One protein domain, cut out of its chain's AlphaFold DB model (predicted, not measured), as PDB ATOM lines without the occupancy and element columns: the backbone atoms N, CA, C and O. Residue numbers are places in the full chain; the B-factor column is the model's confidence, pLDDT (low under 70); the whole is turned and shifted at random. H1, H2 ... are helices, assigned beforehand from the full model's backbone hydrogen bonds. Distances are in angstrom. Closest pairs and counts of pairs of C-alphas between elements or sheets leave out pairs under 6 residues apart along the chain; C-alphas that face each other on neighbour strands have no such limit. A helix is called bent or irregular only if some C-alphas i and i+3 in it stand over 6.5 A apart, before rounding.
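Overview. This is residues 4 to 101 of the 102 residues of an uncharacterized protein of Polaromonas sp. A23 (UniProt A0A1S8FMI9). Two long helices, H1 and H4, cross steeply as a lopsided X, and a shorter helix, H2, folds back along H1 as a helical hairpin. The short H3 packs on H4 near residues 76 to 80, and the free ends of H1 and H4 stick out at residues 30 to 35 and 91 to 99. The printed part has 98 residues with four named helices in the order H1, H2, H3, H4 and no named strand; its class is all helix. It is loose, with a radius of gyration of the C-alphas of 16.5 A, and elongated, spanning 58 by 33 by 22 A.

Arrangement. H1, residues 4 to 35, touches H2, residues 41 to 53, with its residues 14 to 28 alone. The closest C-alphas, those of Thr 25 and Glu 47, are 6.2 A apart, and this hairpin runs opposite ways at a steep tilt of 41 degrees. H3, residues 57 to 61, and H2 are apart, but only just, at 8.2 A. H4, residues 70 to 99, touches H3 with residues 76 to 80 alone; the closest C-alphas, those of Phe 57 and Asn 80, are 5.9 A apart. H1 and H4 touch, through residues 6 to 18 and 77 to 89, at a steep tilt of 52 degrees, opposite ways; their closest C-alphas, those of Thr 11 and Ser 81, are 5.0 A apart. H1 and H3 are apart. In H2 and H3 every O i to N i+4 pair is within hydrogen-bond range, in H1 26 of 28 and in H4 22 of 26.

Along the chain. H1 begins at C-alpha 4, (-90.489, 20.054, -12.494), and is 46.6 A long. H2 is 18.3 A and H3 6.0 A. H4 is 46.1 A long and ends at C-alpha 99, (-74.487, 4.539, -14.756); it is irregular, but only just, with C-alphas 73 and 76 6.8 A apart.

Size, cuts and confidence. The C-alphas farthest apart, those of Glu 34 and Arg 101, are 58.8 A apart. The printed part has no cut and no long link, and no printed residue has a pLDDT under 70.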
ATOM      1  N   PRO A   4     -90.065  18.727 -12.957       95.31
ATOM      2  CA  PRO A   4     -90.489  20.054 -12.494       95.31
ATOM      3  C   PRO A   4     -90.668  20.144 -10.973       95.31
ATOM      4  O   PRO A   4     -90.339  21.163 -10.381       95.31
ATOM      5  N   ILE A   5     -91.127  19.068 -10.322       96.25
ATOM      6  CA  ILE A   5     -91.261  19.028  -8.858       96.25
ATOM      7  C   ILE A   5     -89.874  19.067  -8.209       96.25
ATOM      8  O   ILE A   5     -89.678  19.790  -7.239       96.25
ATOM      9  N   ALA A   6     -88.904  18.336  -8.767       95.19
ATOM     10  CA  ALA A   6     -87.526  18.365  -8.285       95.19
ATOM     11  C   ALA A   6     -86.938  19.779  -8.376       95.19
ATOM     12  O   ALA A   6     -86.404  20.277  -7.392       95.19
ATOM     13  N   ILE A   7     -87.097  20.438  -9.529       97.38
ATOM     14  CA  ILE A   7     -86.622  21.810  -9.751       97.38
ATOM     15  C   ILE A   7     -87.258  22.765  -8.740       97.38
ATOM     16  O   ILE A   7     -86.544  23.536  -8.108       97.38
ATOM     17  N   LEU A   8     -88.576  22.689  -8.536       97.50
ATOM     18  CA  LEU A   8     -89.268  23.540  -7.569       97.50
ATOM     19  C   LEU A   8     -88.733  23.333  -6.146       97.50
ATOM     20  O   LEU A   8     -88.397  24.304  -5.472       97.50
ATOM     21  N   VAL A   9     -88.604  22.078  -5.705       96.88
ATOM     22  CA  VAL A   9     -88.083  21.747  -4.369       96.88
ATOM     23  C   VAL A   9     -86.655  22.263  -4.199       96.88
ATOM     24  O   VAL A   9     -86.372  22.950  -3.219       96.88
ATOM     25  N   PHE A  10     -85.767  21.999  -5.161       97.31
ATOM     26  CA  PHE A  10     -84.392  22.493  -5.105       97.31
ATOM     27  C   PHE A  10     -84.323  24.017  -5.132       97.31
ATOM     28  O   PHE A  10     -83.518  24.584  -4.404       97.31
ATOM     29  N   THR A  11     -85.192  24.685  -5.894       97.56
ATOM     30  CA  THR A  11     -85.253  26.153  -5.940       97.56
ATOM     31  C   THR A  11     -85.595  26.720  -4.566       97.56
ATOM     32  O   THR A  11     -84.899  27.609  -4.081       97.56
ATOM     33  N   VAL A  12     -86.633  26.186  -3.911       97.81
ATOM     34  CA  VAL A  12     -87.066  26.650  -2.583       97.81
ATOM     35  C   VAL A  12     -85.994  26.378  -1.530       97.81
ATOM     36  O   VAL A  12     -85.657  27.275  -0.761       97.81
ATOM     37  N   LEU A  13     -85.423  25.169  -1.512       97.75
ATOM     38  CA  LEU A  13     -84.366  24.811  -0.562       97.75
ATOM     39  C   LEU A  13     -83.114  25.668  -0.757       97.75
ATOM     40  O   LEU A  13     -82.561  26.172   0.218       97.75
ATOM     41  N   HIS A  14     -82.694  25.868  -2.005       97.50
ATOM     42  CA  HIS A  14     -81.543  26.700  -2.331       97.50
ATOM     43  C   HIS A  14     -81.774  28.156  -1.922       97.50
ATOM     44  O   HIS A  14     -80.905  28.751  -1.285       97.50
ATOM     45  N   ALA A  15     -82.942  28.725  -2.236       96.62
ATOM     46  CA  ALA A  15     -83.284  30.095  -1.863       96.62
ATOM     47  C   ALA A  15     -83.319  30.274  -0.338       96.62
ATOM     48  O   ALA A  15     -82.727  31.219   0.178       96.62
ATOM     49  N   ALA A  16     -83.952  29.344   0.385       97.12
ATOM     50  CA  ALA A  16     -84.028  29.380   1.844       97.12
ATOM     51  C   ALA A  16     -82.641  29.269   2.494       97.12
ATOM     52  O   ALA A  16     -82.316  30.060   3.378       97.12
ATOM     53  N   LEU A  17     -81.800  28.339   2.024       97.06
ATOM     54  CA  LEU A  17     -80.429  28.182   2.511       97.06
ATOM     55  C   LEU A  17     -79.584  29.430   2.226       97.06
ATOM     56  O   LEU A  17     -78.902  29.932   3.117       97.06
ATOM     57  N   SER A  18     -79.664  29.950   1.001       95.62
ATOM     58  CA  SER A  18     -78.930  31.142   0.562       95.62
ATOM     59  C   SER A  18     -79.325  32.380   1.363       95.62
ATOM     60  O   SER A  18     -78.464  33.162   1.769       95.62
ATOM     61  N   PHE A  19     -80.623  32.564   1.606       95.19
ATOM     62  CA  PHE A  19     -81.133  33.684   2.387       95.19
ATOM     63  C   PHE A  19     -80.792  33.542   3.874       95.19
ATOM     64  O   PHE A  19     -80.338  34.500   4.493       95.19
ATOM     65  N   GLY A  20     -80.934  32.339   4.437       96.69
ATOM     66  CA  GLY A  20     -80.580  32.056   5.828       96.69
ATOM     67  C   GLY A  20     -79.095  32.281   6.115       96.69
ATOM     68  O   GLY A  20     -78.755  32.954   7.088       96.69
ATOM     69  N   LEU A  21     -78.209  31.790   5.241       96.12
ATOM     70  CA  LEU A  21     -76.770  32.033   5.360       96.12
ATOM     71  C   LEU A  21     -76.422  33.513   5.202       96.12
ATOM     72  O   LEU A  21     -75.588  34.005   5.954       96.12
ATOM     73  N   PHE A  22     -77.082  34.230   4.289       93.94
ATOM     74  CA  PHE A  22     -76.900  35.674   4.152       93.94
ATOM     75  C   PHE A  22     -77.288  36.429   5.426       93.94
ATOM     76  O   PHE A  22     -76.508  37.246   5.904       93.94
ATOM     77  N   LEU A  23     -78.453  36.141   6.015       95.75
ATOM     78  CA  LEU A  23     -78.864  36.780   7.269       95.75
ATOM     79  C   LEU A  23     -77.888  36.470   8.407       95.75
ATOM     80  O   LEU A  23     -77.566  37.354   9.200       95.75
ATOM     81  N   PHE A  24     -77.393  35.231   8.471       95.94
ATOM     82  CA  PHE A  24     -76.397  34.826   9.454       95.94
ATOM     83  C   PHE A  24     -75.082  35.602   9.289       95.94
ATOM     84  O   PHE A  24     -74.626  36.235  10.242       95.94
ATOM     85  N   THR A  25     -74.482  35.596   8.095       95.62
ATOM     86  CA  THR A  25     -73.195  36.271   7.854       95.62
ATOM     87  C   THR A  25     -73.321  37.785   7.980       95.62
ATOM     88  O   THR A  25     -72.466  38.412   8.604       95.62
ATOM     89  N   PHE A  26     -74.416  38.371   7.488       94.69
ATOM     90  CA  PHE A  26     -74.706  39.796   7.641       94.69
ATOM     91  C   PHE A  26     -74.851  40.187   9.117       94.69
ATOM     92  O   PHE A  26     -74.190  41.119   9.575       94.69
ATOM     93  N   GLY A  27     -75.653  39.446   9.889       96.12
ATOM     94  CA  GLY A  27     -75.861  39.718  11.313       96.12
ATOM     95  C   GLY A  27     -74.573  39.609  12.133       96.12
ATOM     96  O   GLY A  27     -74.283  40.478  12.958       96.12
ATOM     97  N   ARG A  28     -73.751  38.584  11.873       95.44
ATOM     98  CA  ARG A  28     -72.429  38.443  12.508       95.44
ATOM     99  C   ARG A  28     -71.475  39.558  12.085       95.44
ATOM    100  O   ARG A  28     -70.775  40.099  12.935       95.44
ATOM    101  N   GLY A  29     -71.494  39.952  10.813       95.38
ATOM    102  CA  GLY A  29     -70.738  41.096  10.306       95.38
ATOM    103  C   GLY A  29     -71.068  42.391  11.048       95.38
ATOM    104  O   GLY A  29     -70.154  43.072  11.506       95.38
ATOM    105  N   MET A  30     -72.358  42.678  11.248       96.19
ATOM    106  CA  MET A  30     -72.817  43.849  12.005       96.19
ATOM    107  C   MET A  30     -72.351  43.816  13.468       96.19
ATOM    108  O   MET A  30     -71.789  44.795  13.945       96.19
ATOM    109  N   ALA A  31     -72.482  42.679  14.160       94.62
ATOM    110  CA  ALA A  31     -72.014  42.539  15.546       94.62
ATOM    111  C   ALA A  31     -70.488  42.734  15.693       94.62
ATOM    112  O   ALA A  31     -69.996  43.215  16.718       94.62
ATOM    113  N   ARG A  32     -69.710  42.377  14.662       94.50
ATOM    114  CA  ARG A  32     -68.259  42.617  14.644       94.50
ATOM    115  C   ARG A  32     -67.905  44.092  14.472       94.50
ATOM    116  O   ARG A  32     -66.868  44.502  14.984       94.50
ATOM    117  N   MET A  33     -68.739  44.898  13.809       94.00
ATOM    118  CA  MET A  33     -68.472  46.337  13.661       94.00
ATOM    119  C   MET A  33     -68.445  47.059  15.012       94.00
ATOM    120  O   MET A  33     -67.679  48.001  15.181       94.00
ATOM    121  N   GLU A  34     -69.225  46.587  15.984       95.50
ATOM    122  CA  GLU A  34     -69.261  47.156  17.337       95.50
ATOM    123  C   GLU A  34     -68.082  46.701  18.208       95.50
ATOM    124  O   GLU A  34     -67.642  47.423  19.097       95.50
ATOM    125  N   THR A  35     -67.563  45.496  17.960       94.94
ATOM    126  CA  THR A  35     -66.553  44.853  18.818       94.94
ATOM    127  C   THR A  35     -65.139  44.886  18.241       94.94
ATOM    128  O   THR A  35     -64.192  44.550  18.948       94.94
ATOM    129  N   ALA A  36     -64.987  45.245  16.961       93.38
ATOM    130  CA  ALA A  36     -63.748  45.130  16.188       93.38
ATOM    131  C   ALA A  36     -63.108  43.723  16.233       93.38
ATOM    132  O   ALA A  36     -61.912  43.562  15.987       93.38
ATOM    133  N   ALA A  37     -63.898  42.690  16.545       94.81
ATOM    134  CA  ALA A  37     -63.427  41.316  16.608       94.81
ATOM    135  C   ALA A  37     -63.155  40.759  15.201       94.81
ATOM    136  O   ALA A  37     -63.881  41.040  14.245       94.81
ATOM    137  N   ALA A  38     -62.126  39.918  15.084       95.56
ATOM    138  CA  ALA A  38     -61.828  39.208  13.845       95.56
ATOM    139  C   ALA A  38     -62.916  38.159  13.518       95.56
ATOM    140  O   ALA A  38     -63.514  37.591  14.440       95.56
ATOM    141  N   PRO A  39     -63.172  37.868  12.226       95.31
ATOM    142  CA  PRO A  39     -64.085  36.802  11.829       95.31
ATOM    143  C   PRO A  39     -63.586  35.438  12.313       95.31
ATOM    144  O   PRO A  39     -62.399  35.114  12.234       95.31
ATOM    145  N   THR A  40     -64.511  34.623  12.805       95.75
ATOM    146  CA  THR A  40     -64.221  33.247  13.223       95.75
ATOM    147  C   THR A  40     -64.204  32.300  12.021       95.75
ATOM    148  O   THR A  40     -64.827  32.568  10.997       95.75
ATOM    149  N   LEU A  41     -63.543  31.142  12.142       96.38
ATOM    150  CA  LEU A  41     -63.493  30.150  11.058       96.38
ATOM    151  C   LEU A  41     -64.889  29.731  10.533       96.38
ATOM    152  O   LEU A  41     -65.059  29.699   9.314       96.38
ATOM    153  N   PRO A  42     -65.905  29.454  11.380       94.69
ATOM    154  CA  PRO A  42     -67.251  29.147  10.892       94.69
ATOM    155  C   PRO A  42     -67.888  30.286  10.088       94.69
ATOM    156  O   PRO A  42     -68.604  30.026   9.124       94.69
ATOM    157  N   GLU A  43     -67.618  31.541  10.455       94.38
ATOM    158  CA  GLU A  43     -68.104  32.709   9.715       94.38
ATOM    159  C   GLU A  43     -67.429  32.806   8.350       94.38
ATOM    160  O   GLU A  43     -68.123  32.978   7.355       94.38
ATOM    161  N   THR A  44     -66.112  32.602   8.279       95.75
ATOM    162  CA  THR A  44     -65.372  32.585   7.008       95.75
ATOM    163  C   THR A  44     -65.886  31.492   6.070       95.75
ATOM    164  O   THR A  44     -66.061  31.726   4.874       95.75
ATOM    165  N   ILE A  45     -66.177  30.298   6.599       97.25
ATOM    166  CA  ILE A  45     -66.762  29.200   5.814       97.25
ATOM    167  C   ILE A  45     -68.164  29.577   5.323       97.25
ATOM    168  O   ILE A  45     -68.487  29.343   4.159       97.25
ATOM    169  N   ALA A  46     -68.993  30.177   6.181       95.88
ATOM    170  CA  ALA A  46     -70.331  30.623   5.804       95.88
ATOM    171  C   ALA A  46     -70.287  31.732   4.739       95.88
ATOM    172  O   ALA A  46     -71.056  31.685   3.781       95.88
ATOM    173  N   GLU A  47     -69.368  32.692   4.856       94.81
ATOM    174  CA  GLU A  47     -69.148  33.749   3.864       94.81
ATOM    175  C   GLU A  47     -68.719  33.156   2.511       94.81
ATOM    176  O   GLU A  47     -69.301  33.499   1.479       94.81
ATOM    177  N   ALA A  48     -67.783  32.200   2.502       96.12
ATOM    178  CA  ALA A  48     -67.394  31.485   1.286       96.12
ATOM    179  C   ALA A  48     -68.568  30.696   0.673       96.12
ATOM    180  O   ALA A  48     -68.777  30.733  -0.541       96.12
ATOM    181  N   ALA A  49     -69.375  30.026   1.500       96.31
ATOM    182  CA  ALA A  49     -70.562  29.308   1.039       96.31
ATOM    183  C   ALA A  49     -71.588  30.255   0.397       96.31
ATOM    184  O   ALA A  49     -72.125  29.938  -0.663       96.31
ATOM    185  N   VAL A  50     -71.821  31.436   0.981       94.38
ATOM    186  CA  VAL A  50     -72.682  32.471   0.382       94.38
ATOM    187  C   VAL A  50     -72.148  32.896  -0.985       94.38
ATOM    188  O   VAL A  50     -72.923  32.960  -1.936       94.38
ATOM    189  N   GLN A  51     -70.841  33.124  -1.127       92.94
ATOM    190  CA  GLN A  51     -70.261  33.506  -2.422       92.94
ATOM    191  C   GLN A  51     -70.497  32.443  -3.504       92.94
ATOM    192  O   GLN A  51     -70.864  32.790  -4.627       92.94
ATOM    193  N   VAL A  52     -70.346  31.159  -3.165       95.06
ATOM    194  CA  VAL A  52     -70.616  30.049  -4.094       95.06
ATOM    195  C   VAL A  52     -72.101  29.966  -4.433       95.06
ATOM    196  O   VAL A  52     -72.458  29.888  -5.606       95.06
ATOM    197  N   LEU A  53     -72.975  30.017  -3.425       94.38
ATOM    198  CA  LEU A  53     -74.418  29.902  -3.631       94.38
ATOM    199  C   LEU A  53     -74.972  31.059  -4.463       94.38
ATOM    200  O   LEU A  53     -75.916  30.857  -5.214       94.38
ATOM    201  N   TYR A  54     -74.398  32.258  -4.363       94.06
ATOM    202  CA  TYR A  54     -74.861  33.444  -5.090       94.06
ATOM    203  C   TYR A  54     -74.188  33.610  -6.465       94.06
ATOM    204  O   TYR A  54     -74.545  34.512  -7.233       94.06
ATOM    205  N   PHE A  55     -73.213  32.762  -6.796       93.62
ATOM    206  CA  PHE A  55     -72.610  32.718  -8.121       93.62
ATOM    207  C   PHE A  55     -73.566  32.050  -9.127       93.62
ATOM    208  O   PHE A  55     -74.174  31.035  -8.792       93.62
ATOM    209  N   PRO A  56     -73.661  32.542 -10.379       91.31
ATOM    210  CA  PRO A  56     -72.959  33.701 -10.951       91.31
ATOM    211  C   PRO A  56     -73.699  35.035 -10.779       91.31
ATOM    212  O   PRO A  56     -73.153  36.091 -11.097       91.31
ATOM    213  N   PHE A  57     -74.940  35.016 -10.296       87.44
ATOM    214  CA  PHE A  57     -75.848  36.158 -10.413       87.44
ATOM    215  C   PHE A  57     -75.436  37.385  -9.609       87.44
ATOM    216  O   PHE A  57     -75.708  38.494 -10.058       87.44
ATOM    217  N   MET A  58     -74.738  37.230  -8.482       82.44
ATOM    218  CA  MET A  58     -74.178  38.384  -7.767       82.44
ATOM    219  C   MET A  58     -73.201  39.188  -8.632       82.44
ATOM    220  O   MET A  58     -73.243  40.414  -8.615       82.44
ATOM    221  N   HIS A  59     -72.374  38.517  -9.437       86.56
ATOM    222  CA  HIS A  59     -71.434  39.196 -10.334       86.56
ATOM    223  C   HIS A  59     -72.172  39.907 -11.470       86.56
ATOM    224  O   HIS A  59     -71.819  41.018 -11.847       86.56
ATOM    225  N   LEU A  60     -73.241  39.297 -11.988       87.75
ATOM    226  CA  LEU A  60     -74.061  39.907 -13.035       87.75
ATOM    227  C   LEU A  60     -74.879  41.095 -12.512       87.75
ATOM    228  O   LEU A  60     -75.012  42.097 -13.207       87.75
ATOM    229  N   ALA A  61     -75.394  41.019 -11.284       85.94
ATOM    230  CA  ALA A  61     -76.167  42.097 -10.671       85.94
ATOM    231  C   ALA A  61     -75.331  43.373 -10.471       85.94
ATOM    232  O   ALA A  61     -75.867  44.476 -10.569       85.94
ATOM    233  N   GLN A  62     -74.017  43.239 -10.262       86.12
ATOM    234  CA  GLN A  62     -73.090  44.374 -10.188       86.12
ATOM    235  C   GLN A  62     -72.966  45.144 -11.513       86.12
ATOM    236  O   GLN A  62     -72.606  46.317 -11.490       86.12
ATOM    237  N   LEU A  63     -73.288  44.524 -12.656       90.50
ATOM    238  CA  LEU A  63     -73.238  45.178 -13.971       90.50
ATOM    239  C   LEU A  63     -74.412  46.140 -14.209       90.50
ATOM    240  O   LEU A  63     -74.347  46.974 -15.108       90.50
ATOM    241  N   VAL A  64     -75.484  46.029 -13.420       89.38
ATOM    242  CA  VAL A  64     -76.713  46.829 -13.557       89.38
ATOM    243  C   VAL A  64     -77.138  47.428 -12.206       89.38
ATOM    244  O   VAL A  64     -78.200  47.098 -11.664       89.38
ATOM    245  N   PRO A  65     -76.311  48.310 -11.613       83.81
ATOM    246  CA  PRO A  65     -76.601  48.893 -10.310       83.81
ATOM    247  C   PRO A  65     -77.916  49.689 -10.335       83.81
ATOM    248  O   PRO A  65     -78.219  50.404 -11.287       83.81
ATOM    249  N   GLY A  66     -78.713  49.556  -9.273       84.31
ATOM    250  CA  GLY A  66     -79.975  50.286  -9.099       84.31
ATOM    251  C   GLY A  66     -81.210  49.647  -9.745       84.31
ATOM    252  O   GLY A  66     -82.323  50.075  -9.452       84.31
ATOM    253  N   TRP A  67     -81.054  48.594 -10.555       87.56
ATOM    254  CA  TRP A  67     -82.197  47.889 -11.159       87.56
ATOM    255  C   TRP A  67     -82.991  47.061 -10.144       87.56
ATOM    256  O   TRP A  67     -84.192  46.856 -10.296       87.56
ATOM    257  N   PHE A  68     -82.327  46.599  -9.087       85.12
ATOM    258  CA  PHE A  68     -82.909  45.710  -8.088       85.12
ATOM    259  C   PHE A  68     -83.080  46.454  -6.760       85.12
ATOM    260  O   PHE A  68     -82.230  46.374  -5.877       85.12
ATOM    261  N   THR A  69     -84.169  47.217  -6.629       89.31
ATOM    262  CA  THR A  69     -84.508  47.970  -5.407       89.31
ATOM    263  C   THR A  69     -85.813  47.482  -4.776       89.31
ATOM    264  O   THR A  69     -86.686  46.923  -5.443       89.31
ATOM    265  N   GLY A  70     -85.946  47.661  -3.458       91.00
ATOM    266  CA  GLY A  70     -87.107  47.178  -2.707       91.00
ATOM    267  C   GLY A  70     -87.310  45.669  -2.876       91.00
ATOM    268  O   GLY A  70     -86.360  44.893  -2.785       91.00
ATOM    269  N   LEU A  71     -88.543  45.251  -3.176       90.81
ATOM    270  CA  LEU A  71     -88.871  43.836  -3.404       90.81
ATOM    271  C   LEU A  71     -88.180  43.243  -4.644       90.81
ATOM    272  O   LEU A  71     -87.925  42.039  -4.683       90.81
ATOM    273  N   TRP A  72     -87.810  44.067  -5.630       90.88
ATOM    274  CA  TRP A  72     -87.045  43.606  -6.793       90.88
ATOM    275  C   TRP A  72     -85.620  43.180  -6.425       90.88
ATOM    276  O   TRP A  72     -85.008  42.410  -7.163       90.88
ATOM    277  N   GLY A  73     -85.121  43.598  -5.255       88.50
ATOM    278  CA  GLY A  73     -83.852  43.144  -4.681       88.50
ATOM    279  C   GLY A  73     -83.765  41.626  -4.482       88.50
ATOM    280  O   GLY A  73     -82.674  41.063  -4.528       88.50
ATOM    281  N   TYR A  74     -84.902  40.938  -4.324       90.31
ATOM    282  CA  TYR A  74     -84.942  39.480  -4.159       90.31
ATOM    283  C   TYR A  74     -84.959  38.715  -5.488       90.31
ATOM    284  O   TYR A  74     -84.737  37.501  -5.504       90.31
ATOM    285  N   LEU A  75     -85.207  39.396  -6.612       91.75
ATOM    286  CA  LEU A  75     -85.313  38.744  -7.915       91.75
ATOM    287  C   LEU A  75     -84.007  38.036  -8.328       91.75
ATOM    288  O   LEU A  75     -84.095  36.868  -8.715       91.75
ATOM    289  N   PRO A  76     -82.805  38.638  -8.188       91.88
ATOM    290  CA  PRO A  76     -81.554  37.943  -8.493       91.88
ATOM    291  C   PRO A  76     -81.381  36.641  -7.705       91.88
ATOM    292  O   PRO A  76     -80.962  35.638  -8.277       91.88
ATOM    293  N   LEU A  77     -81.765  36.617  -6.422       92.81
ATOM    294  CA  LEU A  77     -81.692  35.416  -5.585       92.81
ATOM    295  C   LEU A  77     -82.613  34.302  -6.103       92.81
ATOM    296  O   LEU A  77     -82.203  33.138  -6.159       92.81
ATOM    297  N   LEU A  78     -83.848  34.641  -6.484       94.44
ATOM    298  CA  LEU A  78     -84.809  33.668  -7.010       94.44
ATOM    299  C   LEU A  78     -84.355  33.096  -8.355       94.44
ATOM    300  O   LEU A  78     -84.367  31.878  -8.532       94.44
ATOM    301  N   VAL A  79     -83.906  33.953  -9.276       94.69
ATOM    302  CA  VAL A  79     -83.413  33.521 -10.594       94.69
ATOM    303  C   VAL A  79     -82.168  32.645 -10.442       94.69
ATOM    304  O   VAL A  79     -82.084  31.582 -11.057       94.69
ATOM    305  N   ASN A  80     -81.242  33.032  -9.566       95.81
ATOM    306  CA  ASN A  80     -80.056  32.243  -9.246       95.81
ATOM    307  C   ASN A  80     -80.406  30.870  -8.650       95.81
ATOM    308  O   ASN A  80     -79.827  29.854  -9.028       95.81
ATOM    309  N   SER A  81     -81.390  30.822  -7.752       96.94
ATOM    310  CA  SER A  81     -81.833  29.565  -7.137       96.94
ATOM    311  C   SER A  81     -82.503  28.637  -8.149       96.94
ATOM    312  O   SER A  81     -82.265  27.428  -8.128       96.94
ATOM    313  N   LEU A  82     -83.293  29.194  -9.071       97.06
ATOM    314  CA  LEU A  82     -83.883  28.435 -10.170       97.06
ATOM    315  C   LEU A  82     -82.802  27.894 -11.113       97.06
ATOM    316  O   LEU A  82     -82.863  26.731 -11.513       97.06
ATOM    317  N   PHE A  83     -81.795  28.710 -11.433       96.94
ATOM    318  CA  PHE A  83     -80.652  28.298 -12.247       96.94
ATOM    319  C   PHE A  83     -79.930  27.092 -11.633       96.94
ATOM    320  O   PHE A  83     -79.795  26.060 -12.294       96.94
ATOM    321  N   TRP A  84     -79.547  27.166 -10.354       97.00
ATOM    322  CA  TRP A  84     -78.902  26.046  -9.661       97.00
ATOM    323  C   TRP A  84     -79.784  24.804  -9.593       97.00
ATOM    324  O   TRP A  84     -79.294  23.694  -9.804       97.00
ATOM    325  N   ALA A  85     -81.086  24.965  -9.353       97.00
ATOM    326  CA  ALA A  85     -82.015  23.844  -9.349       97.00
ATOM    327  C   ALA A  85     -82.047  23.118 -10.703       97.00
ATOM    328  O   ALA A  85     -82.006  21.889 -10.736       97.00
ATOM    329  N   VAL A  86     -82.068  23.858 -11.816       97.44
ATOM    330  CA  VAL A  86     -82.000  23.272 -13.163       97.44
ATOM    331  C   VAL A  86     -80.664  22.560 -13.379       97.44
ATOM    332  O   VAL A  86     -80.668  21.398 -13.781       97.44
ATOM    333  N   VAL A  87     -79.538  23.207 -13.060       96.56
ATOM    334  CA  VAL A  87     -78.194  22.621 -13.224       96.56
ATOM    335  C   VAL A  87     -78.055  21.321 -12.433       96.56
ATOM    336  O   VAL A  87     -77.646  20.305 -12.992       96.56
ATOM    337  N   LEU A  88     -78.430  21.321 -11.152       95.88
ATOM    338  CA  LEU A  88     -78.312  20.148 -10.283       95.88
ATOM    339  C   LEU A  88     -79.227  19.008 -10.732       95.88
ATOM    340  O   LEU A  88     -78.813  17.847 -10.733       95.88
ATOM    341  N   VAL A  89     -80.461  19.324 -11.131       96.19
ATOM    342  CA  VAL A  89     -81.402  18.318 -11.628       96.19
ATOM    343  C   VAL A  89     -80.891  17.717 -12.936       96.19
ATOM    344  O   VAL A  89     -80.832  16.493 -13.046       96.19
ATOM    345  N   GLU A  90     -80.477  18.525 -13.909       96.44
ATOM    346  CA  GLU A  90     -79.963  17.997 -15.177       96.44
ATOM    347  C   GLU A  90     -78.661  17.212 -14.987       96.44
ATOM    348  O   GLU A  90     -78.541  16.114 -15.530       96.44
ATOM    349  N   LEU A  91     -77.741  17.679 -14.136       96.06
ATOM    350  CA  LEU A  91     -76.534  16.929 -13.782       96.06
ATOM    351  C   LEU A  91     -76.880  15.571 -13.155       96.06
ATOM    352  O   LEU A  91     -76.306  14.549 -13.528       96.06
ATOM    353  N   TRP A  92     -77.855  15.531 -12.245       94.75
ATOM    354  CA  TRP A  92     -78.320  14.288 -11.634       94.75
ATOM    355  C   TRP A  92     -78.871  13.303 -12.672       94.75
ATOM    356  O   TRP A  92     -78.509  12.124 -12.669       94.75
ATOM    357  N   PHE A  93     -79.728  13.767 -13.586       93.06
ATOM    358  CA  PHE A  93     -80.263  12.918 -14.655       93.06
ATOM    359  C   PHE A  93     -79.173  12.470 -15.638       93.06
ATOM    360  O   PHE A  93     -79.161  11.303 -16.037       93.06
ATOM    361  N   PHE A  94     -78.233  13.353 -15.970       94.69
ATOM    362  CA  PHE A  94     -77.091  13.058 -16.828       94.69
ATOM    363  C   PHE A  94     -76.211  11.959 -16.223       94.69
ATOM    364  O   PHE A  94     -76.027  10.916 -16.852       94.69
ATOM    365  N   LEU A  95     -75.759  12.111 -14.975       95.06
ATOM    366  CA  LEU A  95     -74.929  11.117 -14.278       95.06
ATOM    367  C   LEU A  95     -75.628   9.757 -14.145       95.06
ATOM    368  O   LEU A  95     -75.002   8.706 -14.302       95.06
ATOM    369  N   ARG A  96     -76.946   9.755 -13.918       93.44
ATOM    370  CA  ARG A  96     -77.733   8.512 -13.900       93.44
ATOM    371  C   ARG A  96     -77.778   7.815 -15.256       93.44
ATOM    372  O   ARG A  96     -77.874   6.592 -15.277       93.44
ATOM    373  N   SER A  97     -77.692   8.556 -16.359       92.38
ATOM    374  CA  SER A  97     -77.689   7.968 -17.700       92.38
ATOM    375  C   SER A  97     -76.375   7.248 -18.033       92.38
ATOM    376  O   SER A  97     -76.421   6.217 -18.696       92.38
ATOM    377  N   PHE A  98     -75.227   7.708 -17.512       91.25
ATOM    378  CA  PHE A  98     -73.947   6.991 -17.651       91.25
ATOM    379  C   PHE A  98     -73.923   5.700 -16.851       91.25
ATOM    380  O   PHE A  98     -73.482   4.676 -17.356       91.25
ATOM    381  N   ARG A  99     -74.451   5.725 -15.623       90.25
ATOM    382  CA  ARG A  99     -74.487   4.539 -14.756       90.25
ATOM    383  C   ARG A  99     -75.351   3.399 -15.316       90.25
ATOM    384  O   ARG A  99     -75.216   2.268 -14.869       90.25
ATOM    385  N   ALA A 100     -76.257   3.697 -16.247       77.88
ATOM    386  CA  ALA A 100     -77.156   2.723 -16.857       77.88
ATOM    387  C   ALA A 100     -76.611   2.097 -18.155       77.88
ATOM    388  O   ALA A 100     -77.281   1.236 -18.722       77.88
ATOM    389  N   ARG A 101     -75.441   2.528 -18.649       73.75
ATOM    390  CA  ARG A 101     -74.793   1.921 -19.819       73.75
ATOM    391  C   ARG A 101     -73.861   0.792 -19.337       73.75
ATOM    392  O   ARG A 101     -72.999   1.097 -18.513       73.75
TER     393      ARG A 101